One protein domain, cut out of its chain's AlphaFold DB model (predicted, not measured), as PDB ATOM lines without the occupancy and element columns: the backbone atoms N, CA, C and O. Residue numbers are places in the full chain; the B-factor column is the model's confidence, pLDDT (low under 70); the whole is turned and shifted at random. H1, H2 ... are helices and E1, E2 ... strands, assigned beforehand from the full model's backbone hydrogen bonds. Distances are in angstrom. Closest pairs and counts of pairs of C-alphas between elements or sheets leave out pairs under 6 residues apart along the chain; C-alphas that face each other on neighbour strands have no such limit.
ATOM      1  N   SER A 269     -14.139  40.596  38.364       66.12
ATOM      2  CA  SER A 269     -14.989  39.650  37.624       66.12
ATOM      3  C   SER A 269     -15.195  40.046  36.156       66.12
ATOM      4  O   SER A 269     -15.038  39.213  35.268       66.12
ATOM      5  N   LYS A 270     -15.458  41.332  35.870       64.44
ATOM      6  CA  LYS A 270     -15.674  41.843  34.499       64.44
ATOM      7  C   LYS A 270     -14.403  41.908  33.655       64.44
ATOM      8  O   LYS A 270     -14.442  41.622  32.461       64.44
ATOM      9  N   ALA A 271     -13.265  42.223  34.271       59.53
ATOM     10  CA  ALA A 271     -11.974  42.250  33.585       59.53
ATOM     11  C   ALA A 271     -11.538  40.851  33.109       59.53
ATOM     12  O   ALA A 271     -10.788  40.744  32.142       59.53
ATOM     13  N   GLN A 272     -12.017  39.787  33.767       58.91
ATOM     14  CA  GLN A 272     -11.735  38.394  33.400       58.91
ATOM     15  C   GLN A 272     -12.566  37.885  32.205       58.91
ATOM     16  O   GLN A 272     -12.206  36.867  31.621       58.91
ATOM     17  N   ILE A 273     -13.663  38.564  31.841       58.34
ATOM     18  CA  ILE A 273     -14.627  38.115  30.813       58.34
ATOM     19  C   ILE A 273     -14.276  38.653  29.409       58.34
ATOM     20  O   ILE A 273     -14.802  38.172  28.405       58.34
ATOM     21  N   LEU A 274     -13.371  39.632  29.299       58.38
ATOM     22  CA  LEU A 274     -13.005  40.230  28.012       58.38
ATOM     23  C   LEU A 274     -12.216  39.241  27.125       58.38
ATOM     24  O   LEU A 274     -11.246  38.647  27.601       58.38
ATOM     25  N   PRO A 275     -12.590  39.057  25.840       45.38
ATOM     26  CA  PRO A 275     -11.964  38.065  24.970       45.38
ATOM     27  C   PRO A 275     -10.459  38.292  24.801       45.38
ATOM     28  O   PRO A 275     -10.002  39.401  24.520       45.38
ATOM     29  N   THR A 276      -9.697  37.203  24.900       47.56
ATOM     30  CA  THR A 276      -8.283  37.075  24.531       47.56
ATOM     31  C   THR A 276      -8.040  37.502  23.078       47.56
ATOM     32  O   THR A 276      -8.051  36.681  22.165       47.56
ATOM     33  N   ALA A 277      -7.794  38.790  22.857       48.22
ATOM     34  CA  ALA A 277      -7.275  39.332  21.605       48.22
ATOM     35  C   ALA A 277      -5.959  40.067  21.898       48.22
ATOM     36  O   ALA A 277      -6.005  41.214  22.315       48.22
ATOM     37  N   PHE A 278      -4.823  39.368  21.736       43.47
ATOM     38  CA  PHE A 278      -3.395  39.779  21.658       43.47
ATOM     39  C   PHE A 278      -2.815  40.862  22.618       43.47
ATOM     40  O   PHE A 278      -1.601  41.015  22.691       43.47
ATOM     41  N   LEU A 279      -3.626  41.581  23.399       47.12
ATOM     42  CA  LEU A 279      -3.265  42.671  24.316       47.12
ATOM     43  C   LEU A 279      -3.655  42.381  25.780       47.12
ATOM     44  O   LEU A 279      -3.306  43.161  26.666       47.12
ATOM     45  N   ALA A 280      -4.343  41.266  26.058       47.44
ATOM     46  CA  ALA A 280      -4.789  40.894  27.407       47.44
ATOM     47  C   ALA A 280      -3.621  40.700  28.397       47.44
ATOM     48  O   ALA A 280      -3.752  41.048  29.565       47.44
ATOM     49  N   ASP A 281      -2.454  40.248  27.924       48.91
ATOM     50  CA  ASP A 281      -1.252  40.097  28.762       48.91
ATOM     51  C   ASP A 281      -0.588  41.442  29.135       48.91
ATOM     52  O   ASP A 281       0.210  41.512  30.072       48.91
ATOM     53  N   LEU A 282      -0.914  42.526  28.418       56.19
ATOM     54  CA  LEU A 282      -0.384  43.878  28.653       56.19
ATOM     55  C   LEU A 282      -1.311  44.734  29.529       56.19
ATOM     56  O   LEU A 282      -0.831  45.586  30.282       56.19
ATOM     57  N   LEU A 283      -2.625  44.509  29.449       62.69
ATOM     58  CA  LEU A 283      -3.647  45.260  30.176       62.69
ATOM     59  C   LEU A 283      -3.846  44.698  31.585       62.69
ATOM     60  O   LEU A 283      -4.359  43.597  31.766       62.69
ATOM     61  N   LYS A 284      -3.482  45.473  32.610       70.56
ATOM     62  CA  LYS A 284      -3.667  45.066  34.008       70.56
ATOM     63  C   LYS A 284      -4.864  45.786  34.634       70.56
ATOM     64  O   LYS A 284      -4.967  47.004  34.484       70.56
ATOM     65  N   PRO A 285      -5.744  45.086  35.365       70.50
ATOM     66  CA  PRO A 285      -6.880  45.725  36.008       70.50
ATOM     67  C   PRO A 285      -6.429  46.577  37.200       70.50
ATOM     68  O   PRO A 285      -5.573  46.164  37.990       70.50
ATOM     69  N   ILE A 286      -7.009  47.770  37.326       76.19
ATOM     70  CA  ILE A 286      -6.736  48.724  38.402       76.19
ATOM     71  C   ILE A 286      -8.035  49.354  38.911       76.19
ATOM     72  O   ILE A 286      -8.984  49.559  38.158       76.19
ATOM     73  N   ALA A 287      -8.060  49.711  40.195       81.62
ATOM     74  CA  ALA A 287      -9.110  50.559  40.752       81.62
ATOM     75  C   ALA A 287      -8.852  52.025  40.367       81.62
ATOM     76  O   ALA A 287      -7.751  52.543  40.590       81.62
ATOM     77  N   THR A 288      -9.853  52.714  39.818       76.56
ATOM     78  CA  THR A 288      -9.712  54.106  39.341       76.56
ATOM     79  C   THR A 288     -10.271  55.130  40.325       76.56
ATOM     80  O   THR A 288      -9.683  56.205  40.489       76.56
ATOM     81  N   GLY A 289     -11.288  54.750  41.098       81.25
ATOM     82  CA  GLY A 289     -11.933  55.568  42.126       81.25
ATOM     83  C   GLY A 289     -12.456  54.730  43.290       81.25
ATOM     84  O   GLY A 289     -12.368  53.504  43.270       81.25
ATOM     85  N   MET A 290     -12.983  55.396  44.317       87.00
ATOM     86  CA  MET A 290     -13.773  54.754  45.367       87.00
ATOM     87  C   MET A 290     -14.703  55.777  46.024       87.00
ATOM     88  O   MET A 290     -14.272  56.898  46.294       87.00
ATOM     89  N   THR A 291     -15.946  55.389  46.312       88.56
ATOM     90  CA  THR A 291     -16.845  56.157  47.189       88.56
ATOM     91  C   THR A 291     -17.548  55.249  48.188       88.56
ATOM     92  O   THR A 291     -17.758  54.066  47.921       88.56
ATOM     93  N   SER A 292     -18.001  55.831  49.294       90.62
ATOM     94  CA  SER A 292     -19.027  55.245  50.153       90.62
ATOM     95  C   SER A 292     -20.407  55.764  49.751       90.62
ATOM     96  O   SER A 292     -20.637  56.978  49.739       90.62
ATOM     97  N   TYR A 293     -21.340  54.865  49.459       91.50
ATOM     98  CA  TYR A 293     -22.720  55.214  49.125       91.50
ATOM     99  C   TYR A 293     -23.665  54.165  49.712       91.50
ATOM    100  O   TYR A 293     -23.400  52.969  49.607       91.50
ATOM    101  N   ARG A 294     -24.732  54.605  50.394       88.62
ATOM    102  CA  ARG A 294     -25.753  53.733  51.019       88.62
ATOM    103  C   ARG A 294     -25.185  52.533  51.803       88.62
ATOM    104  O   ARG A 294     -25.641  51.408  51.646       88.62
ATOM    105  N   GLY A 295     -24.167  52.772  52.633       89.81
ATOM    106  CA  GLY A 295     -23.587  51.736  53.499       89.81
ATOM    107  C   GLY A 295     -22.620  50.763  52.813       89.81
ATOM    108  O   GLY A 295     -22.159  49.826  53.454       89.81
ATOM    109  N   ARG A 296     -22.279  50.974  51.536       93.00
ATOM    110  CA  ARG A 296     -21.373  50.110  50.759       93.00
ATOM    111  C   ARG A 296     -20.246  50.916  50.118       93.00
ATOM    112  O   ARG A 296     -20.361  52.135  49.962       93.00
ATOM    113  N   LEU A 297     -19.158  50.245  49.739       92.00
ATOM    114  CA  LEU A 297     -18.058  50.869  48.993       92.00
ATOM    115  C   LEU A 297     -18.157  50.513  47.518       92.00
ATOM    116  O   LEU A 297     -18.139  49.340  47.171       92.00
ATOM    117  N   PHE A 298     -18.199  51.521  46.659       90.94
ATOM    118  CA  PHE A 298     -18.249  51.362  45.210       90.94
ATOM    119  C   PHE A 298     -16.876  51.680  44.631       90.94
ATOM    120  O   PHE A 298     -16.342  52.768  44.857       90.94
ATOM    121  N   VAL A 299     -16.307  50.726  43.896       89.12
ATOM    122  CA  VAL A 299     -14.956  50.787  43.333       89.12
ATOM    123  C   VAL A 299     -15.035  50.588  41.818       89.12
ATOM    124  O   VAL A 299     -15.104  49.445  41.361       89.12
ATOM    125  N   PRO A 300     -15.039  51.666  41.017       86.19
ATOM    126  CA  PRO A 300     -14.889  51.551  39.572       86.19
ATOM    127  C   PRO A 300     -13.511  50.985  39.204       86.19
ATOM    128  O   PRO A 300     -12.495  51.246  39.866       86.19
ATOM    129  N   GLN A 301     -13.495  50.195  38.137       81.50
ATOM    130  CA  GLN A 301     -12.349  49.444  37.652       81.50
ATOM    131  C   GLN A 301     -12.123  49.720  36.167       81.50
ATOM    132  O   GLN A 301     -13.056  49.753  35.363       81.50
ATOM    133  N   SER A 302     -10.852  49.835  35.801       76.12
ATOM    134  CA  SER A 302     -10.432  49.961  34.407       76.12
ATOM    135  C   SER A 302      -9.254  49.026  34.140       76.12
ATOM    136  O   SER A 302      -8.452  48.722  35.031       76.12
ATOM    137  N   LEU A 303      -9.135  48.558  32.904       72.38
ATOM    138  CA  LEU A 303      -7.944  47.896  32.391       72.38
ATOM    139  C   LEU A 303      -6.934  48.953  31.943       72.38
ATOM    140  O   LEU A 303      -7.267  49.849  31.169       72.38
ATOM    141  N   TYR A 304      -5.701  48.835  32.429       65.06
ATOM    142  CA  TYR A 304      -4.634  49.800  32.199       65.06
ATOM    143  C   TYR A 304      -3.439  49.177  31.477       65.06
ATOM    144  O   TYR A 304      -2.849  48.201  31.942       65.06
ATOM    145  N   CYS A 305      -3.041  49.808  30.375       63.12
ATOM    146  CA  CYS A 305      -1.743  49.632  29.733       63.12
ATOM    147  C   CYS A 305      -1.357  50.994  29.186       63.12
ATOM    148  O   CYS A 305      -1.950  51.426  28.205       63.12
ATOM    149  N   TRP A 306      -0.388  51.668  29.804       53.62
ATOM    150  CA  TRP A 306       0.019  53.008  29.386       53.62
ATOM    151  C   TRP A 306       0.216  53.086  27.857       53.62
ATOM    152  O   TRP A 306       0.969  52.263  27.326       53.62
ATOM    153  N   PRO A 307      -0.429  54.027  27.135       51.53
ATOM    154  CA  PRO A 307      -1.266  55.145  27.604       51.53
ATOM    155  C   PRO A 307      -2.791  54.876  27.657       51.53
ATOM    156  O   PRO A 307      -3.568  55.798  27.893       51.53
ATOM    157  N   PHE A 308      -3.248  53.649  27.417       57.34
ATOM    158  CA  PHE A 308      -4.658  53.282  27.272       57.34
ATOM    159  C   PHE A 308      -5.346  52.918  28.599       57.34
ATOM    160  O   PHE A 308      -4.785  52.213  29.446       57.34
ATOM    161  N   PHE A 309      -6.606  53.347  28.719       63.00
ATOM    162  CA  PHE A 309      -7.553  52.958  29.762       63.00
ATOM    163  C   PHE A 309      -8.829  52.436  29.102       63.00
ATOM    164  O   PHE A 309      -9.366  53.084  28.203       63.00
ATOM    165  N   VAL A 310      -9.304  51.276  29.548       68.44
ATOM    166  CA  VAL A 310     -10.594  50.717  29.129       68.44
ATOM    167  C   VAL A 310     -11.435  50.500  30.370       68.44
ATOM    168  O   VAL A 310     -11.026  49.769  31.269       68.44
ATOM    169  N   ASP A 311     -12.595  51.140  30.428       70.44
ATOM    170  CA  ASP A 311     -13.507  51.008  31.557       70.44
ATOM    171  C   ASP A 311     -14.201  49.649  31.496       70.44
ATOM    172  O   ASP A 311     -14.709  49.239  30.453       70.44
ATOM    173  N   VAL A 312     -14.163  48.919  32.611       70.56
ATOM    174  CA  VAL A 312     -14.675  47.540  32.695       70.56
ATOM    175  C   VAL A 312     -15.735  47.389  33.787       70.56
ATOM    176  O   VAL A 312     -15.988  46.290  34.272       70.56
ATOM    177  N   GLY A 313     -16.376  48.496  34.169       78.12
ATOM    178  CA  GLY A 313     -17.377  48.557  35.231       78.12
ATOM    179  C   GLY A 313     -16.744  48.746  36.608       78.12
ATOM    180  O   GLY A 313     -15.856  49.574  36.786       78.12
ATOM    181  N   GLY A 314     -17.209  48.002  37.609       85.88
ATOM    182  CA  GLY A 314     -16.692  48.107  38.968       85.88
ATOM    183  C   GLY A 314     -17.210  47.017  39.890       85.88
ATOM    184  O   GLY A 314     -17.990  46.149  39.488       85.88
ATOM    185  N   GLU A 315     -16.798  47.096  41.148       89.31
ATOM    186  CA  GLU A 315     -17.227  46.192  42.212       89.31
ATOM    187  C   GLU A 315     -17.725  46.971  43.425       89.31
ATOM    188  O   GLU A 315     -17.340  48.118  43.666       89.31
ATOM    189  N   VAL A 316     -18.606  46.332  44.185       92.00
ATOM    190  CA  VAL A 316     -19.223  46.875  45.388       92.00
ATOM    191  C   VAL A 316     -18.863  45.982  46.555       92.00
ATOM    192  O   VAL A 316     -19.195  44.800  46.558       92.00
ATOM    193  N   TYR A 317     -18.187  46.535  47.552       93.88
ATOM    194  CA  TYR A 317     -17.923  45.825  48.795       93.88
ATOM    195  C   TYR A 317     -19.071  46.052  49.774       93.88
ATOM    196  O   TYR A 317     -19.397  47.197  50.117       93.88
ATOM    197  N   ASP A 318     -19.665  44.946  50.214       92.31
ATOM    198  CA  ASP A 318     -20.668  44.914  51.270       92.31
ATOM    199  C   ASP A 318     -19.986  44.553  52.607       92.31
ATOM    200  O   ASP A 318     -19.462  43.436  52.738       92.31
ATOM    201  N   PRO A 319     -19.944  45.478  53.587       90.81
ATOM    202  CA  PRO A 319     -19.307  45.228  54.877       90.81
ATOM    203  C   PRO A 319     -20.076  44.227  55.749       90.81
ATOM    204  O   PRO A 319     -19.449  43.591  56.594       90.81
ATOM    205  N   ASP A 320     -21.389  44.068  55.555       90.19
ATOM    206  CA  ASP A 320     -22.230  43.214  56.403       90.19
ATOM    207  C   ASP A 320     -21.991  41.735  56.085       90.19
ATOM    208  O   ASP A 320     -21.947  40.885  56.975       90.19
ATOM    209  N   VAL A 321     -21.775  41.433  54.802       90.94
ATOM    210  CA  VAL A 321     -21.456  40.081  54.310       90.94
ATOM    211  C   VAL A 321     -19.940  39.859  54.196       90.94
ATOM    212  O   VAL A 321     -19.484  38.726  54.058       90.94
ATOM    213  N   ASN A 322     -19.144  40.933  54.269       91.38
ATOM    214  CA  ASN A 322     -17.703  40.936  54.014       91.38
ATOM    215  C   ASN A 322     -17.362  40.286  52.660       91.38
ATOM    216  O   ASN A 322     -16.551  39.362  52.576       91.38
ATOM    217  N   SER A 323     -18.013  40.748  51.591       92.88
ATOM    218  CA  SER A 323     -17.844  40.191  50.242       92.88
ATOM    219  C   SER A 323     -17.967  41.256  49.153       92.88
ATOM    220  O   SER A 323     -18.613  42.286  49.352       92.88
ATOM    221  N   TRP A 324     -17.351  40.994  48.001       92.06
ATOM    222  CA  TRP A 324     -17.467  41.830  46.806       92.06
ATOM    223  C   TRP A 324     -18.594  41.327  45.906       92.06
ATOM    224  O   TRP A 324     -18.690  40.130  45.635       92.06
ATOM    225  N   VAL A 325     -19.410  42.254  45.415       91.25
ATOM    226  CA  VAL A 325     -20.501  42.023  44.464       91.25
ATOM    227  C   VAL A 325     -20.258  42.876  43.221       91.25
ATOM    228  O   VAL A 325     -19.554  43.884  43.264       91.25
ATOM    229  N   GLU A 326     -20.816  42.471  42.087       87.81
ATOM    230  CA  GLU A 326     -20.733  43.241  40.850       87.81
ATOM    231  C   GLU A 326     -21.425  44.608  40.984       87.81
ATOM    232  O   GLU A 326     -22.514  44.717  41.552       87.81
ATOM    233  N   MET A 327     -20.791  45.663  40.461       88.62
ATOM    234  CA  MET A 327     -21.395  46.993  40.410       88.62
ATOM    235  C   MET A 327     -22.498  47.066  39.344       88.62
ATOM    236  O   MET A 327     -22.276  46.566  38.231       88.62
ATOM    237  N   PRO A 328     -23.637  47.731  39.649       88.50
ATOM    238  CA  PRO A 328     -24.675  48.034  38.667       88.50
ATOM    239  C   PRO A 328     -24.099  48.685  37.406       88.50
ATOM    240  O   PRO A 328     -23.156  49.480  37.480       88.50
ATOM    241  N   ALA A 329     -24.638  48.304  36.248       82.81
ATOM    242  CA  ALA A 329     -24.081  48.691  34.957       82.81
ATOM    243  C   ALA A 329     -24.158  50.205  34.745       82.81
ATOM    244  O   ALA A 329     -23.136  50.823  34.454       82.81
ATOM    245  N   GLY A 330     -25.318  50.817  34.985       83.44
ATOM    246  CA  GLY A 330     -25.486  52.250  34.764       83.44
ATOM    247  C   GLY A 330     -24.693  53.104  35.753       83.44
ATOM    248  O   GLY A 330     -24.158  54.154  35.381       83.44
ATOM    249  N   MET A 331     -24.503  52.618  36.984       85.69
ATOM    250  CA  MET A 331     -23.571  53.223  37.936       85.69
ATOM    251  C   MET A 331     -22.140  53.241  37.403       85.69
ATOM    252  O   MET A 331     -21.502  54.291  37.463       85.69
ATOM    253  N   GLY A 332     -21.660  52.109  36.880       79.50
ATOM    254  CA  GLY A 332     -20.323  51.980  36.300       79.50
ATOM    255  C   GLY A 332     -20.134  52.831  35.043       79.50
ATOM    256  O   GLY A 332     -19.150  53.561  34.956       79.50
ATOM    257  N   ASP A 333     -21.091  52.789  34.113       74.69
ATOM    258  CA  ASP A 333     -21.008  53.453  32.804       74.69
ATOM    259  C   ASP A 333     -21.028  54.983  32.904       74.69
ATOM    260  O   ASP A 333     -20.364  55.677  32.130       74.69
ATOM    261  N   GLY A 334     -21.787  55.536  33.853       72.44
ATOM    262  CA  GLY A 334     -21.834  56.983  34.068       72.44
ATOM    263  C   GLY A 334     -20.804  57.510  35.069       72.44
ATOM    264  O   GLY A 334     -20.723  58.728  35.256       72.44
ATOM    265  N   TRP A 335     -20.006  56.634  35.695       77.62
ATOM    266  CA  TRP A 335     -18.933  57.060  36.587       77.62
ATOM    267  C   TRP A 335     -17.747  57.603  35.782       77.62
ATOM    268  O   TRP A 335     -17.306  56.965  34.827       77.62
ATOM    269  N   PRO A 336     -17.139  58.738  36.170       68.75
ATOM    270  CA  PRO A 336     -15.928  59.228  35.518       68.75
ATOM    271  C   PRO A 336     -14.741  58.289  35.801       68.75
ATOM    272  O   PRO A 336     -14.037  58.433  36.801       68.75
ATOM    273  N   ALA A 337     -14.525  57.304  34.930       56.09
ATOM    274  CA  ALA A 337     -13.516  56.255  35.107       56.09
ATOM    275  C   ALA A 337     -12.158  56.577  34.442       56.09
ATOM    276  O   ALA A 337     -11.150  55.922  34.708       56.09
ATOM    277  N   ARG A 338     -12.078  57.680  33.685       56.41
ATOM    278  CA  ARG A 338     -10.916  58.032  32.846       56.41
ATOM    279  C   ARG A 338      -9.634  58.427  33.590       56.41
ATOM    280  O   ARG A 338      -8.617  58.632  32.936       56.41
ATOM    281  N   GLN A 339      -9.643  58.585  34.917       56.56
ATOM    282  CA  GLN A 339      -8.498  59.160  35.639       56.56
ATOM    283  C   GLN A 339      -8.237  58.493  36.984       56.56
ATOM    284  O   GLN A 339      -8.861  58.783  38.007       56.56
ATOM    285  N   ALA A 340      -7.220  57.638  37.009       47.59
ATOM    286  CA  ALA A 340      -6.704  57.079  38.242       47.59
ATOM    287  C   ALA A 340      -6.019  58.169  39.093       47.59
ATOM    288  O   ALA A 340      -4.829  58.421  38.950       47.59
ATOM    289  N   GLY A 341      -6.746  58.765  40.043       53.16
ATOM    290  CA  GLY A 341      -6.141  59.578  41.116       53.16
ATOM    291  C   GLY A 341      -6.839  60.896  41.428       53.16
ATOM    292  O   GLY A 341      -6.622  61.434  42.510       53.16
ATOM    293  N   THR A 342      -7.699  61.387  40.538       65.12
ATOM    294  CA  THR A 342      -8.427  62.650  40.724       65.12
ATOM    295  C   THR A 342      -9.738  62.407  41.475       65.12
ATOM    296  O   THR A 342     -10.495  61.492  41.141       65.12
TER     297      THR A 342
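This is residues 269 to 342 of the 900 residues of an uncharacterized protein of Gossypium barbadense (UniProt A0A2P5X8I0). A long, twisted hairpin, E3 and E4, makes the middle of one antiparallel sheet, with short E1 and E2 along E3, E5 along E4, and small helix H1 over E4. The printed part has 74 residues, with five named strands and one named helix in the order E1 E2 E3 E4 E5 H1 along the chain, and its class is mostly strand; E2 to E5 form a meander, each strand the antiparallel neighbour of the one before. The whole is compact, radius of gyration of the C-alphas 12.7 A, and elongated, spanning 39 by 25 by 19 A.

After residues 269 to 283, with no named element, find C-alpha 284 at (-3.667, 45.066, 34.008); E1 runs from there to 287. Next come E2, residues 291 to 293; E3, 296 to 305, 28.8 A; E4, 308 to 318, 30.0 A, which bends by 51 degrees at 312; E5, 323 to 326; and H1, 329 to 333, ending at (-21.008, 53.453, 32.804).

Beside E3, look for E1 (N 286 and O 302, 2.9 A) and E2 (N 291 and O 298, 3.0 A) on one side, E4 (N 299 and O 315, 2.8 A) on the other. E5 pairs with E4 at N 316 and O 325, 2.8 A. H1, its O i to N i+4 pair within hydrogen-bond range, is on the sheet at a height of 7.9 A; its closest C-alpha pair with E4 is Gly 332 and Gly 313, 4.6 A.

The printed part has no cut, and its C-alphas farthest apart, Phe 278 and Asp 320, are 39.7 A apart. Links between named elements are tight. Expect pLDDT under 70 at residues 269 to 283, 304 to 310 and 336 to 342.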